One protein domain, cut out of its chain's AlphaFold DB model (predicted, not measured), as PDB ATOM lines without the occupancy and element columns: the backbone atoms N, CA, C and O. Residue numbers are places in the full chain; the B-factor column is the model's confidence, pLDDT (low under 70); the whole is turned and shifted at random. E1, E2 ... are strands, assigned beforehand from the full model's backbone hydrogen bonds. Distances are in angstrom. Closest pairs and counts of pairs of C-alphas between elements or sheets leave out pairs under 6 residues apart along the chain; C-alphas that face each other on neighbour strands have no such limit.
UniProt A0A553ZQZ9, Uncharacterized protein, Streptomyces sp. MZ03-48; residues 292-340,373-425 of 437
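Overview. This is residues 292 to 340 and 373 to 425 of the 437 residues of an uncharacterized protein of Streptomyces sp. MZ03-48 (UniProt A0A553ZQZ9). One strongly twisted sheet of six strands is folded round on itself into a small, only partly closed barrel. E6 lies alongside E4 and E1 alongside E6, these two bending together by more than a right angle, E1 by 103 degrees at residue 309 and E6 by 125 degrees at residue 412, and the end of E1 comes back to the end of E3, where the C-alphas of Lys 314 and Ala 339 are 5.8 A apart. The hairpins E2-E3 and E4-E5 reach out to opposite ends of the longest axis. The printed part has 102 residues, with no named helix and six strands, E1 to E6 in chain order; the class is all strand, and the sheet is branched, with neighbours antiparallel. The whole is compact, with a radius of gyration of the C-alphas of 13.0 A and spans of 40 by 31 by 24 A.

Arrangement. Residues 292 to 293 form a short parallel pairing with residues 323 to 324 of E2, a strand of residues 317 to 325. E1, residues 304 to 314, bends by 103 degrees at residue 309, and E6, residues 407 to 421, bends by 125 degrees at residue 412; C-alphas 309 and 412 face each other at 5.0 A. These two strands are antiparallel neighbours, with N 306 and O 415 2.9 A apart and N 313 and O 408 2.8 A apart. E2 and E3, residues 331 to 339, form a hairpin, with N 319 and O 336 at 2.8 A. The closest C-alphas of E1 and E3 are those of Lys 314 and Ala 339, 5.8 A apart. E4, residues 376 to 387, bends by 100 degrees at residue 381 and has three neighbours. E3, beside residues 376 to 381, and E5, residues 391 to 395, beside residues 382 to 387, lie on one side of E4; E6 lies on the other side. Across these pairs N 337 and O 378 are 2.9 A apart, N 383 and O 395 2.8 A, and N 384 and O 414 2.9 A. E4 and E5 form a hairpin. E1, E2 and E5 are edge strands; E1 and E5 are apart.

Along the chain. E1 begins at C-alpha 304, (-48.970, 67.309, 331.532), and measures 21.6 A from first to last C-alpha. E2 measures 22.0 A, E3 24.1 A, E4 20.0 A and E5 12.4 A. E4 begins at C-alpha 376, (-52.858, 76.987, 343.915). E6, the longest strand by residues with 15, measures 19.0 A and ends at C-alpha 421, (-50.029, 78.268, 339.119).

Size, cuts and confidence. The two C-alphas farthest apart are those of Ser 328 and Leu 390, 39.9 A. Residues 341 to 372 are not printed, and C-alphas 340 and 373 are 8.2 A apart across this cut, which lies between E3 and E4. The link from E5 to E6, 11 residues, is long. The mean pLDDT of the printed part is 95.4, and no printed residue is under 70.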
ATOM      1  N   ASP A 292     -64.367  82.294 329.187       93.75
ATOM      2  CA  ASP A 292     -63.042  82.695 328.711       93.75
ATOM      3  C   ASP A 292     -62.165  83.181 329.874       93.75
ATOM      4  O   ASP A 292     -62.536  84.075 330.634       93.75
ATOM      5  N   GLU A 293     -60.991  82.565 330.013       93.38
ATOM      6  CA  GLU A 293     -60.093  82.727 331.154       93.38
ATOM      7  C   GLU A 293     -58.682  83.066 330.665       93.38
ATOM      8  O   GLU A 293     -58.115  82.374 329.814       93.38
ATOM      9  N   GLN A 294     -58.083  84.106 331.248       92.50
ATOM     10  CA  GLN A 294     -56.681  84.446 331.022       92.50
ATOM     11  C   GLN A 294     -55.821  83.874 332.163       92.50
ATOM     12  O   GLN A 294     -55.771  84.474 333.238       92.50
ATOM     13  N   PRO A 295     -55.116  82.743 331.964       92.81
ATOM     14  CA  PRO A 295     -54.243  82.178 332.990       92.81
ATOM     15  C   PRO A 295     -53.060  83.117 333.318       92.81
ATOM     16  O   PRO A 295     -52.645  83.893 332.448       92.81
ATOM     17  N   PRO A 296     -52.471  83.027 334.534       90.69
ATOM     18  CA  PRO A 296     -51.374  83.902 334.979       90.69
ATOM     19  C   PRO A 296     -50.109  83.867 334.109       90.69
ATOM     20  O   PRO A 296     -49.352  84.833 334.087       90.69
ATOM     21  N   ALA A 297     -49.878  82.766 333.393       92.44
ATOM     22  CA  ALA A 297     -48.870  82.655 332.345       92.44
ATOM     23  C   ALA A 297     -49.376  81.727 331.225       92.44
ATOM     24  O   ALA A 297     -50.437  81.111 331.343       92.44
ATOM     25  N   ALA A 298     -48.620  81.637 330.129       91.62
ATOM     26  CA  ALA A 298     -48.987  80.838 328.963       91.62
ATOM     27  C   ALA A 298     -49.201  79.353 329.314       91.62
ATOM     28  O   ALA A 298     -48.331  78.705 329.895       91.62
ATOM     29  N   VAL A 299     -50.353  78.814 328.915       93.12
ATOM     30  CA  VAL A 299     -50.714  77.398 329.078       93.12
ATOM     31  C   VAL A 299     -50.185  76.585 327.882       93.12
ATOM     32  O   VAL A 299     -50.492  76.949 326.743       93.12
ATOM     33  N   PRO A 300     -49.415  75.499 328.097       92.88
ATOM     34  CA  PRO A 300     -48.935  74.629 327.022       92.88
ATOM     35  C   PRO A 300     -50.047  74.022 326.152       92.88
ATOM     36  O   PRO A 300     -51.185  73.846 326.588       92.88
ATOM     37  N   GLU A 301     -49.693  73.668 324.912       92.75
ATOM     38  CA  GLU A 301     -50.598  73.035 323.941       92.75
ATOM     39  C   GLU A 301     -51.170  71.709 324.467       92.75
ATOM     40  O   GLU A 301     -52.385  71.578 324.627       92.75
ATOM     41  N   GLY A 302     -50.300  70.742 324.778       93.06
ATOM     42  CA  GLY A 302     -50.677  69.500 325.457       93.06
ATOM     43  C   GLY A 302     -50.812  69.689 326.975       93.06
ATOM     44  O   GLY A 302     -50.241  70.639 327.520       93.06
ATOM     45  N   PRO A 303     -51.570  68.827 327.669       96.06
ATOM     46  CA  PRO A 303     -51.490  68.716 329.121       96.06
ATOM     47  C   PRO A 303     -50.142  68.126 329.554       96.06
ATOM     48  O   PRO A 303     -49.436  67.491 328.773       96.06
ATOM     49  N   TRP A 304     -49.828  68.267 330.839       96.88
ATOM     50  CA  TRP A 304     -48.970  67.309 331.532       96.88
ATOM     51  C   TRP A 304     -49.840  66.304 332.290       96.88
ATOM     52  O   TRP A 304     -50.996  66.583 332.626       96.88
ATOM     53  N   HIS A 305     -49.286  65.127 332.553       97.94
ATOM     54  CA  HIS A 305     -49.968  64.052 333.256       97.94
ATOM     55  C   HIS A 305     -49.384  63.848 334.654       97.94
ATOM     56  O   HIS A 305     -48.181  63.995 334.865       97.94
ATOM     57  N   LEU A 306     -50.236  63.483 335.606       98.25
ATOM     58  CA  LEU A 306     -49.849  63.045 336.940       98.25
ATOM     59  C   LEU A 306     -50.480  61.687 337.218       98.25
ATOM     60  O   LEU A 306     -51.706  61.545 337.181       98.25
ATOM     61  N   GLU A 307     -49.639  60.719 337.553       98.19
ATOM     62  CA  GLU A 307     -50.056  59.501 338.232       98.19
ATOM     63  C   GLU A 307     -49.652  59.611 339.707       98.19
ATOM     64  O   GLU A 307     -48.563  60.090 340.023       98.19
ATOM     65  N   ALA A 308     -50.560  59.241 340.612       98.38
ATOM     66  CA  ALA A 308     -50.335  59.327 342.055       98.38
ATOM     67  C   ALA A 308     -51.159  58.270 342.805       98.38
ATOM     68  O   ALA A 308     -52.296  57.955 342.431       98.38
ATOM     69  N   SER A 309     -50.621  57.729 343.900       98.25
ATOM     70  CA  SER A 309     -51.354  56.781 344.749       98.25
ATOM     71  C   SER A 309     -52.524  57.462 345.458       98.25
ATOM     72  O   SER A 309     -53.605  56.869 345.570       98.25
ATOM     73  N   SER A 310     -52.347  58.731 345.846       97.94
ATOM     74  CA  SER A 310     -53.408  59.595 346.360       97.94
ATOM     75  C   SER A 310     -53.197  61.083 346.063       97.94
ATOM     76  O   SER A 310     -52.072  61.537 345.871       97.94
ATOM     77  N   LEU A 311     -54.299  61.839 346.039       98.31
ATOM     78  CA  LEU A 311     -54.332  63.296 345.895       98.31
ATOM     79  C   LEU A 311     -55.294  63.880 346.937       98.31
ATOM     80  O   LEU A 311     -56.490  63.594 346.901       98.31
ATOM     81  N   THR A 312     -54.787  64.718 347.835       98.31
ATOM     82  CA  THR A 312     -55.591  65.485 348.797       98.31
ATOM     83  C   THR A 312     -55.650  66.939 348.353       98.31
ATOM     84  O   THR A 312     -54.607  67.556 348.158       98.31
ATOM     85  N   LEU A 313     -56.852  67.500 348.242       97.69
ATOM     86  CA  LEU A 313     -57.103  68.904 347.925       97.69
ATOM     87  C   LEU A 313     -57.778  69.567 349.130       97.69
ATOM     88  O   LEU A 313     -58.870  69.160 349.534       97.69
ATOM     89  N   LYS A 314     -57.117  70.570 349.716       97.38
ATOM     90  CA  LYS A 314     -57.560  71.309 350.909       97.38
ATOM     91  C   LYS A 314     -57.946  72.730 350.520       97.38
ATOM     92  O   LYS A 314     -57.267  73.334 349.689       97.38
ATOM     93  N   GLU A 315     -59.009  73.250 351.131       97.19
ATOM     94  CA  GLU A 315     -59.615  74.542 350.765       97.19
ATOM     95  C   GLU A 315     -59.954  74.587 349.265       97.19
ATOM     96  O   GLU A 315     -59.673  75.557 348.562       97.19
ATOM     97  N   LEU A 316     -60.491  73.469 348.768       97.69
ATOM     98  CA  LEU A 316     -60.832  73.266 347.368       97.69
ATOM     99  C   LEU A 316     -62.068  74.091 346.987       97.69
ATOM    100  O   LEU A 316     -63.073  74.100 347.692       97.69
ATOM    101  N   ASP A 317     -61.997  74.752 345.840       97.25
ATOM    102  CA  ASP A 317     -63.085  75.550 345.291       97.25
ATOM    103  C   ASP A 317     -63.106  75.408 343.760       97.25
ATOM    104  O   ASP A 317     -62.185  75.835 343.056       97.25
ATOM    105  N   TYR A 318     -64.145  74.749 343.246       96.75
ATOM    106  CA  TYR A 318     -64.399  74.553 341.821       96.75
ATOM    107  C   TYR A 318     -65.069  75.789 341.204       96.75
ATOM    108  O   TYR A 318     -66.188  76.159 341.560       96.75
ATOM    109  N   LYS A 319     -64.391  76.403 340.230       95.88
ATOM    110  CA  LYS A 319     -64.787  77.665 339.584       95.88
ATOM    111  C   LYS A 319     -65.578  77.493 338.283       95.88
ATOM    112  O   LYS A 319     -65.985  78.496 337.705       95.88
ATOM    113  N   GLY A 320     -65.794  76.260 337.820       95.12
ATOM    114  CA  GLY A 320     -66.474  75.966 336.554       95.12
ATOM    115  C   GLY A 320     -65.541  75.477 335.439       95.12
ATOM    116  O   GLY A 320     -64.334  75.301 335.633       95.12
ATOM    117  N   VAL A 321     -66.123  75.260 334.258       96.19
ATOM    118  CA  VAL A 321     -65.385  75.009 333.012       96.19
ATOM    119  C   VAL A 321     -64.899  76.342 332.452       96.19
ATOM    120  O   VAL A 321     -65.672  77.294 332.346       96.19
ATOM    121  N   VAL A 322     -63.630  76.406 332.062       96.44
ATOM    122  CA  VAL A 322     -63.011  77.587 331.458       96.44
ATOM    123  C   VAL A 322     -62.394  77.286 330.099       96.44
ATOM    124  O   VAL A 322     -61.891  76.188 329.854       96.44
ATOM    125  N   ASN A 323     -62.403  78.296 329.233       95.62
ATOM    126  CA  ASN A 323     -61.785  78.289 327.917       95.62
ATOM    127  C   ASN A 323     -60.404  78.955 328.023       95.62
ATOM    128  O   ASN A 323     -60.300  80.158 328.259       95.62
ATOM    129  N   LEU A 324     -59.340  78.169 327.853       95.00
ATOM    130  CA  LEU A 324     -57.949  78.614 327.935       95.00
ATOM    131  C   LEU A 324     -57.357  78.770 326.538       95.00
ATOM    132  O   LEU A 324     -57.439  77.849 325.720       95.00
ATOM    133  N   ARG A 325     -56.707  79.906 326.278       94.25
ATOM    134  CA  ARG A 325     -56.036  80.166 325.000       94.25
ATOM    135  C   ARG A 325     -54.553  79.802 325.055       94.25
ATOM    136  O   ARG A 325     -53.815  80.297 325.906       94.25
ATOM    137  N   THR A 326     -54.120  78.943 324.142       93.69
ATOM    138  CA  THR A 326     -52.736  78.464 324.034       93.69
ATOM    139  C   THR A 326     -51.888  79.371 323.121       93.69
ATOM    140  O   THR A 326     -52.443  80.167 322.354       93.69
ATOM    141  N   PRO A 327     -50.540  79.272 323.148       92.06
ATOM    142  CA  PRO A 327     -49.651  80.076 322.303       92.06
ATOM    143  C   PRO A 327     -49.877  79.963 320.790       92.06
ATOM    144  O   PRO A 327     -49.636  80.937 320.081       92.06
ATOM    145  N   SER A 328     -50.371  78.829 320.272       92.31
ATOM    146  CA  SER A 328     -50.766  78.716 318.853       92.31
ATOM    147  C   SER A 328     -52.049  79.482 318.498       92.31
ATOM    148  O   SER A 328     -52.447  79.528 317.335       92.31
ATOM    149  N   GLY A 329     -52.723  80.066 319.494       91.19
ATOM    150  CA  GLY A 329     -54.001  80.757 319.363       91.19
ATOM    151  C   GLY A 329     -55.226  79.848 319.485       91.19
ATOM    152  O   GLY A 329     -56.339  80.383 319.470       91.19
ATOM    153  N   ARG A 330     -55.038  78.525 319.626       92.38
ATOM    154  CA  ARG A 330     -56.103  77.534 319.861       92.38
ATOM    155  C   ARG A 330     -56.723  77.719 321.250       92.38
ATOM    156  O   ARG A 330     -56.046  78.100 322.201       92.38
ATOM    157  N   THR A 331     -58.007  77.402 321.369       92.44
ATOM    158  CA  THR A 331     -58.716  77.340 322.655       92.44
ATOM    159  C   THR A 331     -58.850  75.881 323.088       92.44
ATOM    160  O   THR A 331     -59.167  75.029 322.257       92.44
ATOM    161  N   LYS A 332     -58.645  75.585 324.377       93.19
ATOM    162  CA  LYS A 332     -58.990  74.293 324.993       93.19
ATOM    163  C   LYS A 332     -59.770  74.483 326.291       93.19
ATOM    164  O   LYS A 332     -59.609  75.500 326.961       93.19
ATOM    165  N   GLN A 333     -60.616  73.514 326.627       95.06
ATOM    166  CA  GLN A 333     -61.427  73.547 327.843       95.06
ATOM    167  C   GLN A 333     -60.750  72.824 329.003       95.06
ATOM    168  O   GLN A 333     -60.158  71.763 328.818       95.06
ATOM    169  N   ALA A 334     -60.885  73.388 330.199       96.62
ATOM    170  CA  ALA A 334     -60.424  72.789 331.444       96.62
ATOM    171  C   ALA A 334     -61.388  73.109 332.595       96.62
ATOM    172  O   ALA A 334     -62.035  74.152 332.617       96.62
ATOM    173  N   LEU A 335     -61.450  72.230 333.588       96.88
ATOM    174  CA  LEU A 335     -62.046  72.499 334.891       96.88
ATOM    175  C   LEU A 335     -61.085  73.392 335.692       96.88
ATOM    176  O   LEU A 335     -59.948  72.991 335.955       96.88
ATOM    177  N   LYS A 336     -61.528  74.590 336.085       97.31
ATOM    178  CA  LYS A 336     -60.753  75.488 336.952       97.31
ATOM    179  C   LYS A 336     -61.042  75.168 338.416       97.31
ATOM    180  O   LYS A 336     -62.180  75.281 338.868       97.31
ATOM    181  N   PHE A 337     -60.003  74.837 339.173       97.50
ATOM    182  CA  PHE A 337     -60.061  74.706 340.629       97.50
ATOM    183  C   PHE A 337     -59.067  75.662 341.288       97.50
ATOM    184  O   PHE A 337     -57.992  75.920 340.746       97.50
ATOM    185  N   THR A 338     -59.390  76.134 342.488       97.75
ATOM    186  CA  THR A 338     -58.420  76.728 343.418       97.75
ATOM    187  C   THR A 338     -58.322  75.884 344.686       97.75
ATOM    188  O   THR A 338     -59.327  75.319 345.103       97.75
ATOM    189  N   ALA A 339     -57.136  75.788 345.291       98.00
ATOM    190  CA  ALA A 339     -56.896  75.064 346.542       98.00
ATOM    191  C   ALA A 339     -55.876  75.809 347.423       98.00
ATOM    192  O   ALA A 339     -54.926  76.392 346.903       98.00
ATOM    193  N   GLY A 340     -56.045  75.774 348.746       97.69
ATOM    194  CA  GLY A 340     -55.096  76.346 349.717       97.69
ATOM    195  C   GLY A 340     -53.915  75.424 350.047       97.69
ATOM    196  O   GLY A 340     -52.867  75.877 350.504       97.69
ATOM    197  N   ASP A 373     -47.778  77.328 350.822       95.44
ATOM    198  CA  ASP A 373     -47.288  78.718 350.746       95.44
ATOM    199  C   ASP A 373     -47.969  79.628 349.705       95.44
ATOM    200  O   ASP A 373     -47.421  80.649 349.288       95.44
ATOM    201  N   GLY A 374     -49.192  79.291 349.295       94.19
ATOM    202  CA  GLY A 374     -50.022  80.130 348.436       94.19
ATOM    203  C   GLY A 374     -51.240  79.384 347.901       94.19
ATOM    204  O   GLY A 374     -51.268  78.156 347.883       94.19
ATOM    205  N   GLN A 375     -52.243  80.132 347.435       96.50
ATOM    206  CA  GLN A 375     -53.374  79.538 346.724       96.50
ATOM    207  C   GLN A 375     -52.899  78.983 345.376       96.50
ATOM    208  O   GLN A 375     -52.363  79.712 344.541       96.50
ATOM    209  N   VAL A 376     -53.132  77.692 345.166       97.62
ATOM    210  CA  VAL A 376     -52.858  76.987 343.915       97.62
ATOM    211  C   VAL A 376     -54.075  77.111 343.005       97.62
ATOM    212  O   VAL A 376     -55.197  76.857 343.436       97.62
ATOM    213  N   THR A 377     -53.864  77.457 341.738       97.62
ATOM    214  CA  THR A 377     -54.861  77.353 340.664       97.62
ATOM    215  C   THR A 377     -54.518  76.159 339.780       97.62
ATOM    216  O   THR A 377     -53.404  76.066 339.260       97.62
ATOM    217  N   LEU A 378     -55.482  75.257 339.599       97.19
ATOM    218  CA  LEU A 378     -55.380  74.051 338.782       97.19
ATOM    219  C   LEU A 378     -56.295  74.192 337.563       97.19
ATOM    220  O   LEU A 378     -57.489  74.464 337.713       97.19
ATOM    221  N   TYR A 379     -55.747  73.970 336.371       97.69
ATOM    222  CA  TYR A 379     -56.506  73.891 335.126       97.69
ATOM    223  C   TYR A 379     -56.506  72.450 334.627       97.69
ATOM    224  O   TYR A 379     -55.550  72.007 333.996       97.69
ATOM    225  N   THR A 380     -57.560  71.712 334.953       97.56
ATOM    226  CA  THR A 380     -57.643  70.256 334.803       97.56
ATOM    227  C   THR A 380     -58.445  69.866 333.565       97.56
ATOM    228  O   THR A 380     -59.634  70.149 333.484       97.56
ATOM    229  N   GLU A 381     -57.829  69.162 332.620       96.75
ATOM    230  CA  GLU A 381     -58.515  68.625 331.433       96.75
ATOM    231  C   GLU A 381     -59.274  67.338 331.786       96.75
ATOM    232  O   GLU A 381     -60.375  67.108 331.292       96.75
ATOM    233  N   ARG A 382     -58.711  66.516 332.686       97.31
ATOM    234  CA  ARG A 382     -59.341  65.291 333.198       97.31
ATOM    235  C   ARG A 382     -58.774  64.901 334.561       97.31
ATOM    236  O   ARG A 382     -57.569  64.714 334.674       97.31
ATOM    237  N   LEU A 383     -59.620  64.694 335.566       97.44
ATOM    238  CA  LEU A 383     -59.266  64.083 336.853       97.44
ATOM    239  C   LEU A 383     -60.003  62.752 337.004       97.44
ATOM    240  O   LEU A 383     -61.228  62.722 337.065       97.44
ATOM    241  N   GLN A 384     -59.258  61.656 337.097       97.81
ATOM    242  CA  GLN A 384     -59.782  60.314 337.330       97.81
ATOM    243  C   GLN A 384     -59.188  59.734 338.619       97.81
ATOM    244  O   GLN A 384     -57.995  59.878 338.882       97.81
ATOM    245  N   GLY A 385     -60.014  59.055 339.414       97.25
ATOM    246  CA  GLY A 385     -59.595  58.396 340.653       97.25
ATOM    247  C   GLY A 385     -60.785  57.951 341.500       97.25
ATOM    248  O   GLY A 385     -61.936  58.089 341.090       97.25
ATOM    249  N   ASN A 386     -60.523  57.436 342.697       97.06
ATOM    250  CA  ASN A 386     -61.567  57.094 343.659       97.06
ATOM    251  C   ASN A 386     -61.778  58.241 344.661       97.06
ATOM    252  O   ASN A 386     -60.967  58.401 345.576       97.06
ATOM    253  N   LEU A 387     -62.869  59.002 344.535       94.56
ATOM    254  CA  LEU A 387     -63.265  60.030 345.502       94.56
ATOM    255  C   LEU A 387     -63.554  59.400 346.877       94.56
ATOM    256  O   LEU A 387     -64.209  58.359 346.990       94.56
ATOM    257  N   PHE A 388     -62.995  60.023 347.914       92.88
ATOM    258  CA  PHE A 388     -62.891  59.529 349.289       92.88
ATOM    259  C   PHE A 388     -62.388  58.073 349.375       92.88
ATOM    260  O   PHE A 388     -62.805  57.298 350.229       92.88
ATOM    261  N   GLY A 389     -61.506  57.685 348.444       91.06
ATOM    262  CA  GLY A 389     -60.911  56.350 348.324       91.06
ATOM    263  C   GLY A 389     -61.842  55.253 347.789       91.06
ATOM    264  O   GLY A 389     -61.358  54.210 347.339       91.06
ATOM    265  N   LEU A 390     -63.158  55.491 347.769       92.88
ATOM    266  CA  LEU A 390     -64.185  54.469 347.545       92.88
ATOM    267  C   LEU A 390     -64.958  54.618 346.229       92.88
ATOM    268  O   LEU A 390     -65.279  53.602 345.619       92.88
ATOM    269  N   ILE A 391     -65.272  55.843 345.800       93.19
ATOM    270  CA  ILE A 391     -66.210  56.106 344.694       93.19
ATOM    271  C   ILE A 391     -65.414  56.376 343.410       93.19
ATOM    272  O   ILE A 391     -64.806  57.440 343.320       93.19
ATOM    273  N   PRO A 392     -65.385  55.476 342.407       95.75
ATOM    274  CA  PRO A 392     -64.673  55.734 341.160       95.75
ATOM    275  C   PRO A 392     -65.357  56.866 340.391       95.75
ATOM    276  O   PRO A 392     -66.555  56.793 340.117       95.75
ATOM    277  N   ILE A 393     -64.596  57.900 340.041       94.81
ATOM    278  CA  ILE A 393     -65.079  59.064 339.297       94.81
ATOM    279  C   ILE A 393     -64.167  59.401 338.115       94.81
ATOM    280  O   ILE A 393     -62.980  59.056 338.078       94.81
ATOM    281  N   VAL A 394     -64.740  60.155 337.186       96.25
ATOM    282  CA  VAL A 394     -64.035  60.964 336.199       96.25
ATOM    283  C   VAL A 394     -64.683  62.343 336.241       96.25
ATOM    284  O   VAL A 394     -65.906  62.432 336.179       96.25
ATOM    285  N   PHE A 395     -63.872  63.393 336.340       95.25
ATOM    286  CA  PHE A 395     -64.285  64.765 336.078       95.25
ATOM    287  C   PHE A 395     -63.512  65.313 334.877       95.25
ATOM    288  O   PHE A 395     -62.282  65.270 334.853       95.25
ATOM    289  N   ASP A 396     -64.235  65.845 333.901       95.06
ATOM    290  CA  ASP A 396     -63.729  66.548 332.718       95.06
ATOM    291  C   ASP A 396     -64.748  67.650 332.320       95.06
ATOM    292  O   ASP A 396     -65.790  67.760 332.971       95.06
ATOM    293  N   PRO A 397     -64.480  68.522 331.328       93.69
ATOM    294  CA  PRO A 397     -65.414  69.588 330.929       93.69
ATOM    295  C   PRO A 397     -66.815  69.136 330.479       93.69
ATOM    296  O   PRO A 397     -67.735  69.954 330.443       93.69
ATOM    297  N   GLU A 398     -66.989  67.856 330.138       91.06
ATOM    298  CA  GLU A 398     -68.282  67.249 329.794       91.06
ATOM    299  C   GLU A 398     -68.984  66.687 331.042       91.06
ATOM    300  O   GLU A 398     -70.204  66.792 331.167       91.06
ATOM    301  N   HIS A 399     -68.208  66.178 332.005       92.12
ATOM    302  CA  HIS A 399     -68.665  65.621 333.278       92.12
ATOM    303  C   HIS A 399     -68.118  66.439 334.469       92.12
ATOM    304  O   HIS A 399     -67.290  65.940 335.239       92.12
ATOM    305  N   PRO A 400     -68.529  67.710 334.643       90.75
ATOM    306  CA  PRO A 400     -68.023  68.553 335.720       90.75
ATOM    307  C   PRO A 400     -68.473  68.062 337.113       90.75
ATOM    308  O   PRO A 400     -69.512  67.406 337.234       90.75
ATOM    309  N   PRO A 401     -67.750  68.427 338.192       90.50
ATOM    310  CA  PRO A 401     -68.182  68.170 339.565       90.50
ATOM    311  C   PRO A 401     -69.613  68.687 339.823       90.50
ATOM    312  O   PRO A 401     -69.871  69.875 339.609       90.50
ATOM    313  N   PRO A 402     -70.550  67.846 340.308       86.25
ATOM    314  CA  PRO A 402     -71.954  68.235 340.482       86.25
ATOM    315  C   PRO A 402     -72.189  69.144 341.698       86.25
ATOM    316  O   PRO A 402     -73.229  69.792 341.796       86.25
ATOM    317  N   ILE A 403     -71.236  69.177 342.631       90.06
ATOM    318  CA  ILE A 403     -71.213  70.047 343.808       90.06
ATOM    319  C   ILE A 403     -69.788  70.559 344.035       90.06
ATOM    320  O   ILE A 403     -68.815  69.851 343.769       90.06
ATOM    321  N   ASN A 404     -69.671  71.779 344.554       92.94
ATOM    322  CA  ASN A 404     -68.406  72.327 345.036       92.94
ATOM    323  C   ASN A 404     -68.173  71.859 346.486       92.94
ATOM    324  O   ASN A 404     -69.106  71.899 347.290       92.94
ATOM    325  N   ILE A 405     -66.964  71.393 346.818       93.12
ATOM    326  CA  ILE A 405     -66.633  70.824 348.135       93.12
ATOM    327  C   ILE A 405     -65.285  71.364 348.645       93.12
ATOM    328  O   ILE A 405     -64.309  71.300 347.904       93.12
ATOM    329  N   PRO A 406     -65.192  71.827 349.912       96.12
ATOM    330  CA  PRO A 406     -63.996  72.489 350.460       96.12
ATOM    331  C   PRO A 406     -62.810  71.543 350.700       96.12
ATOM    332  O   PRO A 406     -61.701  71.986 351.004       96.12
ATOM    333  N   PHE A 407     -63.036  70.236 350.604       96.75
ATOM    334  CA  PHE A 407     -62.030  69.201 350.782       96.75
ATOM    335  C   PHE A 407     -62.367  68.008 349.891       96.75
ATOM    336  O   PHE A 407     -63.509  67.545 349.876       96.75
ATOM    337  N   ALA A 408     -61.366  67.482 349.188       96.25
ATOM    338  CA  ALA A 408     -61.482  66.241 348.436       96.25
ATOM    339  C   ALA A 408     -60.242  65.370 348.648       96.25
ATOM    340  O   ALA A 408     -59.116  65.862 348.685       96.25
ATOM    341  N   TYR A 409     -60.456  64.062 348.750       97.50
ATOM    342  CA  TYR A 409     -59.395  63.063 348.781       97.50
ATOM    343  C   TYR A 409     -59.639  62.048 347.671       97.50
ATOM    344  O   TYR A 409     -60.752  61.541 347.547       97.50
ATOM    345  N   PHE A 410     -58.615  61.739 346.885       97.88
ATOM    346  CA  PHE A 410     -58.669  60.742 345.822       97.88
ATOM    347  C   PHE A 410     -57.586  59.685 346.024       97.88
ATOM    348  O   PHE A 410     -56.493  60.005 346.484       97.88
ATOM    349  N   THR A 411     -57.854  58.445 345.614       98.12
ATOM    350  CA  THR A 411     -56.819  57.409 345.437       98.12
ATOM    351  C   THR A 411     -56.797  56.892 344.000       98.12
ATOM    352  O   THR A 411     -57.773  57.071 343.268       98.12
ATOM    353  N   LYS A 412     -55.693  56.249 343.588       97.31
ATOM    354  CA  LYS A 412     -55.485  55.721 342.218       97.31
ATOM    355  C   LYS A 412     -55.658  56.808 341.151       97.31
ATOM    356  O   LYS A 412     -56.459  56.675 340.224       97.31
ATOM    357  N   VAL A 413     -54.948  57.911 341.340       98.38
ATOM    358  CA  VAL A 413     -55.171  59.156 340.611       98.38
ATOM    359  C   VAL A 413     -54.472  59.108 339.259       98.38
ATOM    360  O   VAL A 413     -53.283  58.804 339.180       98.38
ATOM    361  N   LYS A 414     -55.217  59.449 338.208       98.31
ATOM    362  CA  LYS A 414     -54.692  59.816 336.893       98.31
ATOM    363  C   LYS A 414     -55.283  61.169 336.516       98.31
ATOM    364  O   LYS A 414     -56.499  61.309 336.383       98.31
ATOM    365  N   LEU A 415     -54.423  62.166 336.386       97.19
ATOM    366  CA  LEU A 415     -54.779  63.562 336.158       97.19
ATOM    367  C   LEU A 415     -54.098  64.043 334.871       97.19
ATOM    368  O   LEU A 415     -52.920  63.778 334.653       97.19
ATOM    369  N   ALA A 416     -54.846  64.720 334.004       98.06
ATOM    370  CA  ALA A 416     -54.347  65.454 332.846       98.06
ATOM    371  C   ALA A 416     -54.630  66.940 333.079       98.06
ATOM    372  O   ALA A 416     -55.781  67.324 333.309       98.06
ATOM    373  N   GLN A 417     -53.588  67.765 333.059       96.75
ATOM    374  CA  GLN A 417     -53.655  69.140 333.533       96.75
ATOM    375  C   GLN A 417     -53.023  70.099 332.517       96.75
ATOM    376  O   GLN A 417     -51.864  69.954 332.137       96.75
ATOM    377  N   SER A 418     -53.785  71.108 332.089       95.56
ATOM    378  CA  SER A 418     -53.315  72.182 331.209       95.56
ATOM    379  C   SER A 418     -52.246  73.045 331.874       95.56
ATOM    380  O   SER A 418     -51.343  73.536 331.205       95.56
ATOM    381  N   GLY A 419     -52.361  73.281 333.185       94.19
ATOM    382  CA  GLY A 419     -51.456  74.166 333.913       94.19
ATOM    383  C   GLY A 419     -51.699  74.189 335.419       94.19
ATOM    384  O   GLY A 419     -52.782  73.850 335.903       94.19
ATOM    385  N   GLN A 420     -50.669  74.598 336.154       95.62
ATOM    386  CA  GLN A 420     -50.682  74.814 337.599       95.62
ATOM    387  C   GLN A 420     -49.985  76.136 337.900       95.62
ATOM    388  O   GLN A 420     -48.908  76.389 337.362       95.62
ATOM    389  N   PHE A 421     -50.579  76.961 338.757       95.94
ATOM    390  CA  PHE A 421     -50.029  78.268 339.119       95.94
ATOM    391  C   PHE A 421     -50.206  78.533 340.615       95.94
ATOM    392  O   PHE A 421     -51.270  78.250 341.158       95.94
ATOM    393  N   GLY A 422     -49.196  79.122 341.254       95.81
ATOM    394  CA  GLY A 422     -49.208  79.417 342.690       95.81
ATOM    395  C   GLY A 422     -48.777  78.241 343.575       95.81
ATOM    396  O   GLY A 422     -48.875  77.075 343.189       95.81
ATOM    397  N   GLY A 423     -48.295  78.588 344.769       95.38
ATOM    398  CA  GLY A 423     -47.766  77.666 345.773       95.38
ATOM    399  C   GLY A 423     -46.345  77.145 345.504       95.38
ATOM    400  O   GLY A 423     -45.845  77.156 344.378       95.38
ATOM    401  N   THR A 424     -45.699  76.669 346.567       97.19
ATOM    402  CA  THR A 424     -44.389  76.004 346.565       97.19
ATOM    403  C   THR A 424     -44.590  74.493 346.523       97.19
ATOM    404  O   THR A 424     -45.195  73.941 347.439       97.19
ATOM    405  N   LEU A 425     -44.073  73.809 345.496       97.00
ATOM    406  CA  LEU A 425     -44.052  72.341 345.422       97.00
ATOM    407  C   LEU A 425     -42.791  71.782 346.104       97.00
ATOM    408  O   LEU A 425     -41.673  72.096 345.703       97.00
TER     409      LEU A 425